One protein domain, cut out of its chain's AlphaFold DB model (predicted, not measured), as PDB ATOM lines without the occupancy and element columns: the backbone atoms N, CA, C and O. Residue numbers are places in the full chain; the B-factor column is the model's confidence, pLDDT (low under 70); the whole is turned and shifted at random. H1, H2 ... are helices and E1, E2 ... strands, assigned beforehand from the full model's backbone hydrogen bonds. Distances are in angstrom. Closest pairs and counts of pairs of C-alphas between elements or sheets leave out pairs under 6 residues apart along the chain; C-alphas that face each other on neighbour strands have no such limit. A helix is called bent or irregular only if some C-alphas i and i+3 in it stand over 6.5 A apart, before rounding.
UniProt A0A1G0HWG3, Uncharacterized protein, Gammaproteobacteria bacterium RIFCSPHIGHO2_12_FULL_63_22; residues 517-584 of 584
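What this domain is: This is residues 517 to 584 of the 584 residues of an uncharacterized protein of Gammaproteobacteria bacterium RIFCSPHIGHO2_12_FULL_63_22 (UniProt A0A1G0HWG3). A meander of three strands, E1, E2 and E3, with E1 sharply bent, makes one side of the domain, and a small hairpin, E4 and E5, makes another. The short helix H1 packs on that hairpin, and the tiny helix H2 follows it near the chain's end. The printed part has 68 residues, in the order E1 E2 E3 H1 E4 E5 H2, of mixed class; both sheets, E1 - E2 - E3 and E4 - E5, are antiparallel. It is compact, with a radius of gyration of the C-alphas of 10.9 A, and spans 28 by 28 by 17 A.

How they stand to each other: Residues 518 to 519 pair antiparallel with residues 575 to 576 of E5, residues 573 to 576. E1, residues 525 to 533, bends by 71 degrees at residue 528. It forms a hairpin with E2, residues 539 to 545, where N 529 and O 542 are 2.9 A apart. E2 forms another with E3, residues 550 to 553, where N 543 and O 551 are 2.9 A apart. This meander, each strand the antiparallel neighbour of the one before, is only just strongly twisted, with C-alphas up to 4.4 A off its best plane. H1, residues 556 to 562, is not on it; the closest C-alphas of H1 and E5, Ala 556 and Val 576, are 6.1 A apart. E4, residues 567 to 570, forms a hairpin with E5, where N 568 and O 575 are 2.9 A apart. H2, residues 578 to 581, is apart from H1, but only just, at 8.4 A. H1 has 2 of 3 O i to N i+4 pairs within hydrogen-bond range; H2 is too short for any.

Where its parts are: E1 runs 18.4 A from C-alpha 525 at (317.259, 230.345, 464.827), E2 17.2 A, E3 10.9 A, H1 10.0 A, E4 9.7 A, E5 10.3 A and H2 5.3 A to C-alpha 581 at (330.216, 241.436, 475.437).

The domain as a whole: The C-alphas farthest apart, of Pro 535 and Trp 547, are 29.0 A apart. The printed part has no cut, its links between named elements are tight, and residues 517 and 584 are under pLDDT 70.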
ATOM      1  N   PRO A 517     320.299 237.640 480.014       56.56
ATOM      2  CA  PRO A 517     320.910 236.928 478.898       56.56
ATOM      3  C   PRO A 517     319.853 236.508 477.866       56.56
ATOM      4  O   PRO A 517     318.784 236.008 478.220       56.56
ATOM      5  N   LYS A 518     320.152 236.684 476.573       74.06
ATOM      6  CA  LYS A 518     319.235 236.325 475.475       74.06
ATOM      7  C   LYS A 518     319.683 235.046 474.777       74.06
ATOM      8  O   LYS A 518     320.855 234.924 474.403       74.06
ATOM      9  N   PHE A 519     318.743 234.127 474.545       82.19
ATOM     10  CA  PHE A 519     318.961 232.893 473.783       82.19
ATOM     11  C   PHE A 519     319.647 233.191 472.446       82.19
ATOM     12  O   PHE A 519     319.094 233.848 471.569       82.19
ATOM     13  N   SER A 520     320.889 232.733 472.307       86.00
ATOM     14  CA  SER A 520     321.756 233.053 471.170       86.00
ATOM     15  C   SER A 520     322.292 231.806 470.460       86.00
ATOM     16  O   SER A 520     323.026 231.928 469.478       86.00
ATOM     17  N   ASP A 521     321.868 230.628 470.918       89.31
ATOM     18  CA  ASP A 521     322.024 229.320 470.290       89.31
ATOM     19  C   ASP A 521     321.603 229.325 468.814       89.31
ATOM     20  O   ASP A 521     320.558 229.872 468.447       89.31
ATOM     21  N   ARG A 522     322.396 228.670 467.963       90.75
ATOM     22  CA  ARG A 522     322.112 228.548 466.529       90.75
ATOM     23  C   ARG A 522     320.923 227.613 466.254       90.75
ATOM     24  O   ARG A 522     320.244 227.793 465.250       90.75
ATOM     25  N   ARG A 523     320.622 226.667 467.157       91.31
ATOM     26  CA  ARG A 523     319.516 225.691 467.037       91.31
ATOM     27  C   ARG A 523     318.124 226.314 467.147       91.31
ATOM     28  O   ARG A 523     317.169 225.735 466.645       91.31
ATOM     29  N   LEU A 524     317.999 227.479 467.786       90.19
ATOM     30  CA  LEU A 524     316.722 228.181 467.983       90.19
ATOM     31  C   LEU A 524     316.408 229.195 466.867       90.19
ATOM     32  O   LEU A 524     315.413 229.918 466.952       90.19
ATOM     33  N   LYS A 525     317.247 229.270 465.826       91.94
ATOM     34  CA  LYS A 525     317.259 230.345 464.827       91.94
ATOM     35  C   LYS A 525     317.179 229.791 463.399       91.94
ATOM     36  O   LYS A 525     317.841 228.814 463.064       91.94
ATOM     37  N   ARG A 526     316.413 230.463 462.542       90.06
ATOM     38  CA  ARG A 526     316.346 230.266 461.083       90.06
ATOM     39  C   ARG A 526     316.662 231.576 460.353       90.06
ATOM     40  O   ARG A 526     316.858 232.612 460.985       90.06
ATOM     41  N   ASP A 527     316.761 231.517 459.026       92.69
ATOM     42  CA  ASP A 527     316.985 232.686 458.157       92.69
ATOM     43  C   ASP A 527     318.221 233.537 458.517       92.69
ATOM     44  O   ASP A 527     318.278 234.738 458.255       92.69
ATOM     45  N   ILE A 528     319.237 232.890 459.100       94.19
ATOM     46  CA  ILE A 528     320.443 233.522 459.643       94.19
ATOM     47  C   ILE A 528     321.258 234.199 458.531       94.19
ATOM     48  O   ILE A 528     321.782 233.536 457.634       94.19
ATOM     49  N   ARG A 529     321.429 235.522 458.620       94.38
ATOM     50  CA  ARG A 529     322.180 236.356 457.663       94.38
ATOM     51  C   ARG A 529     323.178 237.234 458.410       94.38
ATOM     52  O   ARG A 529     322.811 237.891 459.380       94.38
ATOM     53  N   ARG A 530     324.445 237.263 457.983       94.62
ATOM     54  CA  ARG A 530     325.484 238.097 458.616       94.62
ATOM     55  C   ARG A 530     325.281 239.561 458.208       94.62
ATOM     56  O   ARG A 530     325.351 239.875 457.025       94.62
ATOM     57  N   ILE A 531     325.039 240.436 459.183       94.44
ATOM     58  CA  ILE A 531     324.800 241.881 458.994       94.44
ATOM     59  C   ILE A 531     326.010 242.745 459.372       94.44
ATOM     60  O   ILE A 531     326.009 243.947 459.128       94.44
ATOM     61  N   GLY A 532     327.050 242.160 459.972       92.69
ATOM     62  CA  GLY A 532     328.286 242.871 460.286       92.69
ATOM     63  C   GLY A 532     329.284 242.037 461.083       92.69
ATOM     64  O   GLY A 532     329.160 240.815 461.193       92.69
ATOM     65  N   THR A 533     330.264 242.721 461.663       94.12
ATOM     66  CA  THR A 533     331.241 242.165 462.608       94.12
ATOM     67  C   THR A 533     331.120 242.942 463.920       94.12
ATOM     68  O   THR A 533     330.937 244.158 463.902       94.12
ATOM     69  N   HIS A 534     331.171 242.244 465.048       90.88
ATOM     70  CA  HIS A 534     331.150 242.817 466.393       90.88
ATOM     71  C   HIS A 534     332.567 243.302 466.774       90.88
ATOM     72  O   HIS A 534     333.534 242.741 466.253       90.88
ATOM     73  N   PRO A 535     332.758 244.274 467.692       88.12
ATOM     74  CA  PRO A 535     334.099 244.706 468.118       88.12
ATOM     75  C   PRO A 535     335.009 243.577 468.638       88.12
ATOM     76  O   PRO A 535     336.225 243.673 468.525       88.12
ATOM     77  N   LEU A 536     334.427 242.476 469.130       85.38
ATOM     78  CA  LEU A 536     335.133 241.247 469.533       85.38
ATOM     79  C   LEU A 536     335.500 240.306 468.356       85.38
ATOM     80  O   LEU A 536     335.793 239.134 468.573       85.38
ATOM     81  N   GLY A 537     335.417 240.756 467.100       88.31
ATOM     82  CA  GLY A 537     335.762 239.981 465.895       88.31
ATOM     83  C   GLY A 537     334.712 238.961 465.422       88.31
ATOM     84  O   GLY A 537     334.708 238.587 464.249       88.31
ATOM     85  N   ILE A 538     333.790 238.550 466.297       93.50
ATOM     86  CA  ILE A 538     332.672 237.635 465.991       93.50
ATOM     87  C   ILE A 538     331.641 238.248 465.024       93.50
ATOM     88  O   ILE A 538     331.586 239.466 464.832       93.50
ATOM     89  N   GLY A 539     330.813 237.426 464.377       93.62
ATOM     90  CA  GLY A 539     329.770 237.910 463.473       93.62
ATOM     91  C   GLY A 539     328.578 238.540 464.198       93.62
ATOM     92  O   GLY A 539     328.090 238.022 465.201       93.62
ATOM     93  N   ARG A 540     328.066 239.642 463.634       92.88
ATOM     94  CA  ARG A 540     326.715 240.144 463.923       92.88
ATOM     95  C   ARG A 540     325.764 239.600 462.869       92.88
ATOM     96  O   ARG A 540     326.061 239.664 461.672       92.88
ATOM     97  N   TYR A 541     324.616 239.103 463.300       94.19
ATOM     98  CA  TYR A 541     323.628 238.424 462.471       94.19
ATOM     99  C   TYR A 541     322.236 239.022 462.666       94.19
ATOM    100  O   TYR A 541     321.913 239.519 463.742       94.19
ATOM    101  N   ALA A 542     321.414 238.923 461.624       92.94
ATOM    102  CA  ALA A 542     319.960 238.933 461.712       92.94
ATOM    103  C   ALA A 542     319.446 237.495 461.552       92.94
ATOM    104  O   ALA A 542     320.074 236.689 460.859       92.94
ATOM    105  N   TRP A 543     318.331 237.170 462.195       92.81
ATOM    106  CA  TRP A 543     317.664 235.871 462.111       92.81
ATOM    107  C   TRP A 543     316.185 236.008 462.473       92.81
ATOM    108  O   TRP A 543     315.796 236.966 463.138       92.81
ATOM    109  N   THR A 544     315.393 234.996 462.133       89.62
ATOM    110  CA  THR A 544     314.071 234.774 462.734       89.62
ATOM    111  C   THR A 544     314.197 233.602 463.704       89.62
ATOM    112  O   THR A 544     314.784 232.577 463.356       89.62
ATOM    113  N   TYR A 545     313.692 233.699 464.931       86.94
ATOM    114  CA  TYR A 545     313.627 232.537 465.822       86.94
ATOM    115  C   TYR A 545     312.634 231.493 465.282       86.94
ATOM    116  O   TYR A 545     311.754 231.805 464.475       86.94
ATOM    117  N   LEU A 546     312.725 230.241 465.740       83.94
ATOM    118  CA  LEU A 546     311.797 229.187 465.304       83.94
ATOM    119  C   LEU A 546     310.319 229.539 465.578       83.94
ATOM    120  O   LEU A 546     309.461 229.200 464.760       83.94
ATOM    121  N   TRP A 547     310.043 230.296 466.649       82.94
ATOM    122  CA  TRP A 547     308.716 230.821 467.006       82.94
ATOM    123  C   TRP A 547     308.252 232.046 466.191       82.94
ATOM    124  O   TRP A 547     307.130 232.503 466.381       82.94
ATOM    125  N   GLY A 548     309.054 232.552 465.244       81.38
ATOM    126  CA  GLY A 548     308.634 233.583 464.281       81.38
ATOM    127  C   GLY A 548     308.989 235.033 464.621       81.38
ATOM    128  O   GLY A 548     308.610 235.923 463.871       81.38
ATOM    129  N   GLU A 549     309.723 235.276 465.705       85.69
ATOM    130  CA  GLU A 549     310.227 236.604 466.082       85.69
ATOM    131  C   GLU A 549     311.525 236.939 465.324       85.69
ATOM    132  O   GLU A 549     312.497 236.185 465.402       85.69
ATOM    133  N   ASP A 550     311.565 238.075 464.622       88.56
ATOM    134  CA  ASP A 550     312.790 238.596 464.000       88.56
ATOM    135  C   ASP A 550     313.710 239.257 465.040       88.56
ATOM    136  O   ASP A 550     313.264 239.935 465.968       88.56
ATOM    137  N   SER A 551     315.021 239.058 464.905       86.62
ATOM    138  CA  SER A 551     316.010 239.521 465.881       86.62
ATOM    139  C   SER A 551     317.407 239.707 465.292       86.62
ATOM    140  O   SER A 551     317.734 239.210 464.214       86.62
ATOM    141  N   THR A 552     318.254 240.441 466.022       90.75
ATOM    142  CA  THR A 552     319.661 240.671 465.665       90.75
ATOM    143  C   THR A 552     320.585 240.551 466.877       90.75
ATOM    144  O   THR A 552     320.140 240.680 468.019       90.75
ATOM    145  N   GLY A 553     321.870 240.289 466.628       91.19
ATOM    146  CA  GLY A 553     322.905 240.143 467.653       91.19
ATOM    147  C   GLY A 553     323.962 239.119 467.249       91.19
ATOM    148  O   GLY A 553     324.307 239.011 466.072       91.19
ATOM    149  N   VAL A 554     324.445 238.328 468.205       93.25
ATOM    150  CA  VAL A 554     325.553 237.375 468.007       93.25
ATOM    151  C   VAL A 554     325.097 235.910 468.093       93.25
ATOM    152  O   VAL A 554     323.937 235.606 468.397       93.25
ATOM    153  N   MET A 555     326.005 234.981 467.787       93.50
ATOM    154  CA  MET A 555     325.787 233.533 467.895       93.50
ATOM    155  C   MET A 555     326.607 232.956 469.051       93.50
ATOM    156  O   MET A 555     327.779 233.288 469.212       93.50
ATOM    157  N   ALA A 556     325.986 232.113 469.878       92.75
ATOM    158  CA  ALA A 556     326.590 231.644 471.127       92.75
ATOM    159  C   ALA A 556     327.818 230.733 470.934       92.75
ATOM    160  O   ALA A 556     328.675 230.674 471.809       92.75
ATOM    161  N   ASP A 557     327.934 230.057 469.790       92.06
ATOM    162  CA  ASP A 557     329.113 229.270 469.411       92.06
ATOM    163  C   ASP A 557     330.332 230.163 469.114       92.06
ATOM    164  O   ASP A 557     331.422 229.914 469.627       92.06
ATOM    165  N   GLU A 558     330.135 231.252 468.370       92.88
ATOM    166  CA  GLU A 558     331.162 232.266 468.106       92.88
ATOM    167  C   GLU A 558     331.547 233.032 469.383       92.88
ATOM    168  O   GLU A 558     332.734 233.235 469.640       92.88
ATOM    169  N   VAL A 559     330.575 233.399 470.233       91.81
ATOM    170  CA  VAL A 559     330.865 234.013 471.545       91.81
ATOM    171  C   VAL A 559     331.650 233.047 472.430       91.81
ATOM    172  O   VAL A 559     332.643 233.458 473.022       91.81
ATOM    173  N   ARG A 560     331.285 231.756 472.483       92.31
ATOM    174  CA  ARG A 560     331.998 230.754 473.294       92.31
ATOM    175  C   ARG A 560     333.462 230.588 472.874       92.31
ATOM    176  O   ARG A 560     334.283 230.264 473.725       92.31
ATOM    177  N   ALA A 561     333.805 230.835 471.609       91.56
ATOM    178  CA  ALA A 561     335.185 230.773 471.128       91.56
ATOM    179  C   ALA A 561     336.059 231.969 471.569       91.56
ATOM    180  O   ALA A 561     337.275 231.817 471.667       91.56
ATOM    181  N   VAL A 562     335.465 233.140 471.834       92.19
ATOM    182  CA  VAL A 562     336.197 234.389 472.151       92.19
ATOM    183  C   VAL A 562     336.048 234.810 473.618       92.19
ATOM    184  O   VAL A 562     336.991 235.319 474.218       92.19
ATOM    185  N   MET A 563     334.878 234.585 474.216       88.69
ATOM    186  CA  MET A 563     334.556 234.926 475.601       88.69
ATOM    187  C   MET A 563     333.630 233.855 476.218       88.69
ATOM    188  O   MET A 563     332.430 234.093 476.376       88.69
ATOM    189  N   PRO A 564     334.161 232.673 476.606       89.69
ATOM    190  CA  PRO A 564     333.363 231.571 477.157       89.69
ATOM    191  C   PRO A 564     332.466 231.970 478.336       89.69
ATOM    192  O   PRO A 564     331.345 231.484 478.447       89.69
ATOM    193  N   ALA A 565     332.945 232.879 479.193       87.75
ATOM    194  CA  ALA A 565     332.240 233.332 480.392       87.75
ATOM    195  C   ALA A 565     330.950 234.125 480.104       87.75
ATOM    196  O   ALA A 565     330.103 234.217 480.985       87.75
ATOM    197  N   ALA A 566     330.780 234.664 478.891       87.25
ATOM    198  CA  ALA A 566     329.566 235.369 478.479       87.25
ATOM    199  C   ALA A 566     328.476 234.433 477.914       87.25
ATOM    200  O   ALA A 566     327.451 234.919 477.435       87.25
ATOM    201  N   VAL A 567     328.686 233.108 477.935       89.12
ATOM    202  CA  VAL A 567     327.728 232.109 477.431       89.12
ATOM    203  C   VAL A 567     327.224 231.229 478.570       89.12
ATOM    204  O   VAL A 567     327.987 230.468 479.163       89.12
ATOM    205  N   VAL A 568     325.920 231.285 478.829       87.19
ATOM    206  CA  VAL A 568     325.233 230.486 479.853       87.19
ATOM    207  C   VAL A 568     324.242 229.529 479.196       87.19
ATOM    208  O   VAL A 568     323.497 229.916 478.298       87.19
ATOM    209  N   THR A 569     324.214 228.270 479.628       86.12
ATOM    210  CA  THR A 569     323.288 227.268 479.080       86.12
ATOM    211  C   THR A 569     322.037 227.184 479.954       86.12
ATOM    212  O   THR A 569     322.111 226.812 481.124       86.12
ATOM    213  N   ILE A 570     320.878 227.520 479.388       78.56
ATOM    214  CA  ILE A 570     319.573 227.581 480.055       78.56
ATOM    215  C   ILE A 570     318.637 226.590 479.353       78.56
ATOM    216  O   ILE A 570     318.452 226.656 478.140       78.56
ATOM    217  N   GLY A 571     318.068 225.632 480.092       77.12
ATOM    218  CA  GLY A 571     317.158 224.624 479.521       77.12
ATOM    219  C   GLY A 571     317.777 223.748 478.420       77.12
ATOM    220  O   GLY A 571     317.058 223.244 477.564       77.12
ATOM    221  N   GLY A 572     319.108 223.599 478.402       84.50
ATOM    222  CA  GLY A 572     319.838 222.873 477.354       84.50
ATOM    223  C   GLY A 572     320.152 223.684 476.088       84.50
ATOM    224  O   GLY A 572     320.722 223.120 475.150       84.50
ATOM    225  N   TYR A 573     319.831 224.983 476.060       87.12
ATOM    226  CA  TYR A 573     320.147 225.919 474.974       87.12
ATOM    227  C   TYR A 573     321.062 227.046 475.445       87.12
ATOM    228  O   TYR A 573     320.995 227.478 476.593       87.12
ATOM    229  N   ASP A 574     321.905 227.552 474.552       90.75
ATOM    230  CA  ASP A 574     322.855 228.604 474.898       90.75
ATOM    231  C   ASP A 574     322.254 230.016 474.795       90.75
ATOM    232  O   ASP A 574     321.687 230.427 473.776       90.75
ATOM    233  N   ALA A 575     322.432 230.801 475.851       87.69
ATOM    234  CA  ALA A 575     322.144 232.225 475.913       87.69
ATOM    235  C   ALA A 575     323.445 233.016 476.104       87.69
ATOM    236  O   ALA A 575     324.412 232.523 476.682       87.69
ATOM    237  N   VAL A 576     323.468 234.245 475.593       88.12
ATOM    238  CA  VAL A 576     324.608 235.161 475.714       88.12
ATOM    239  C   VAL A 576     324.219 236.314 476.626       88.12
ATOM    240  O   VAL A 576     323.126 236.872 476.481       88.12
ATOM    241  N   ASP A 577     325.111 236.679 477.543       86.94
ATOM    242  CA  ASP A 577     325.013 237.932 478.284       86.94
ATOM    243  C   ASP A 577     325.573 239.084 477.435       86.94
ATOM    244  O   ASP A 577     326.781 239.227 477.227       86.94
ATOM    245  N   TYR A 578     324.659 239.920 476.943       82.44
ATOM    246  CA  TYR A 578     324.965 241.078 476.106       82.44
ATOM    247  C   TYR A 578     325.626 242.229 476.888       82.44
ATOM    248  O   TYR A 578     326.251 243.088 476.267       82.44
ATOM    249  N   ALA A 579     325.553 242.240 478.226       81.81
ATOM    250  CA  ALA A 579     326.299 243.185 479.054       81.81
ATOM    251  C   ALA A 579     327.794 242.827 479.108       81.81
ATOM    252  O   ALA A 579     328.635 243.718 478.999       81.81
ATOM    253  N   MET A 580     328.138 241.534 479.188       81.56
ATOM    254  CA  MET A 580     329.536 241.077 479.219       81.56
ATOM    255  C   MET A 580     330.282 241.313 477.899       81.56
ATOM    256  O   MET A 580     331.460 241.664 477.921       81.56
ATOM    257  N   ILE A 581     329.611 241.153 476.752       81.50
ATOM    258  CA  ILE A 581     330.216 241.436 475.437       81.50
ATOM    259  C   ILE A 581     330.128 242.914 475.016       81.50
ATOM    260  O   ILE A 581     330.804 243.304 474.067       81.50
ATOM    261  N   GLY A 582     329.351 243.744 475.721       81.94
ATOM    262  CA  GLY A 582     329.260 245.189 475.479       81.94
ATOM    263  C   GLY A 582     328.282 245.621 474.378       81.94
ATOM    264  O   GLY A 582     328.413 246.729 473.857       81.94
ATOM    265  N   GLY A 583     327.310 244.781 474.010       77.44
ATOM    266  CA  GLY A 583     326.317 245.087 472.977       77.44
ATOM    267  C   GLY A 583     325.962 243.901 472.080       77.44
ATOM    268  O   GLY A 583     326.388 242.774 472.319       77.44
ATOM    269  N   ALA A 584     325.135 244.170 471.065       67.38
ATOM    270  CA  ALA A 584     324.621 243.208 470.083       67.38
ATOM    271  C   ALA A 584     325.090 243.567 468.674       67.38
ATOM    272  O   ALA A 584     324.996 244.760 468.311       67.38
TER     273      ALA A 584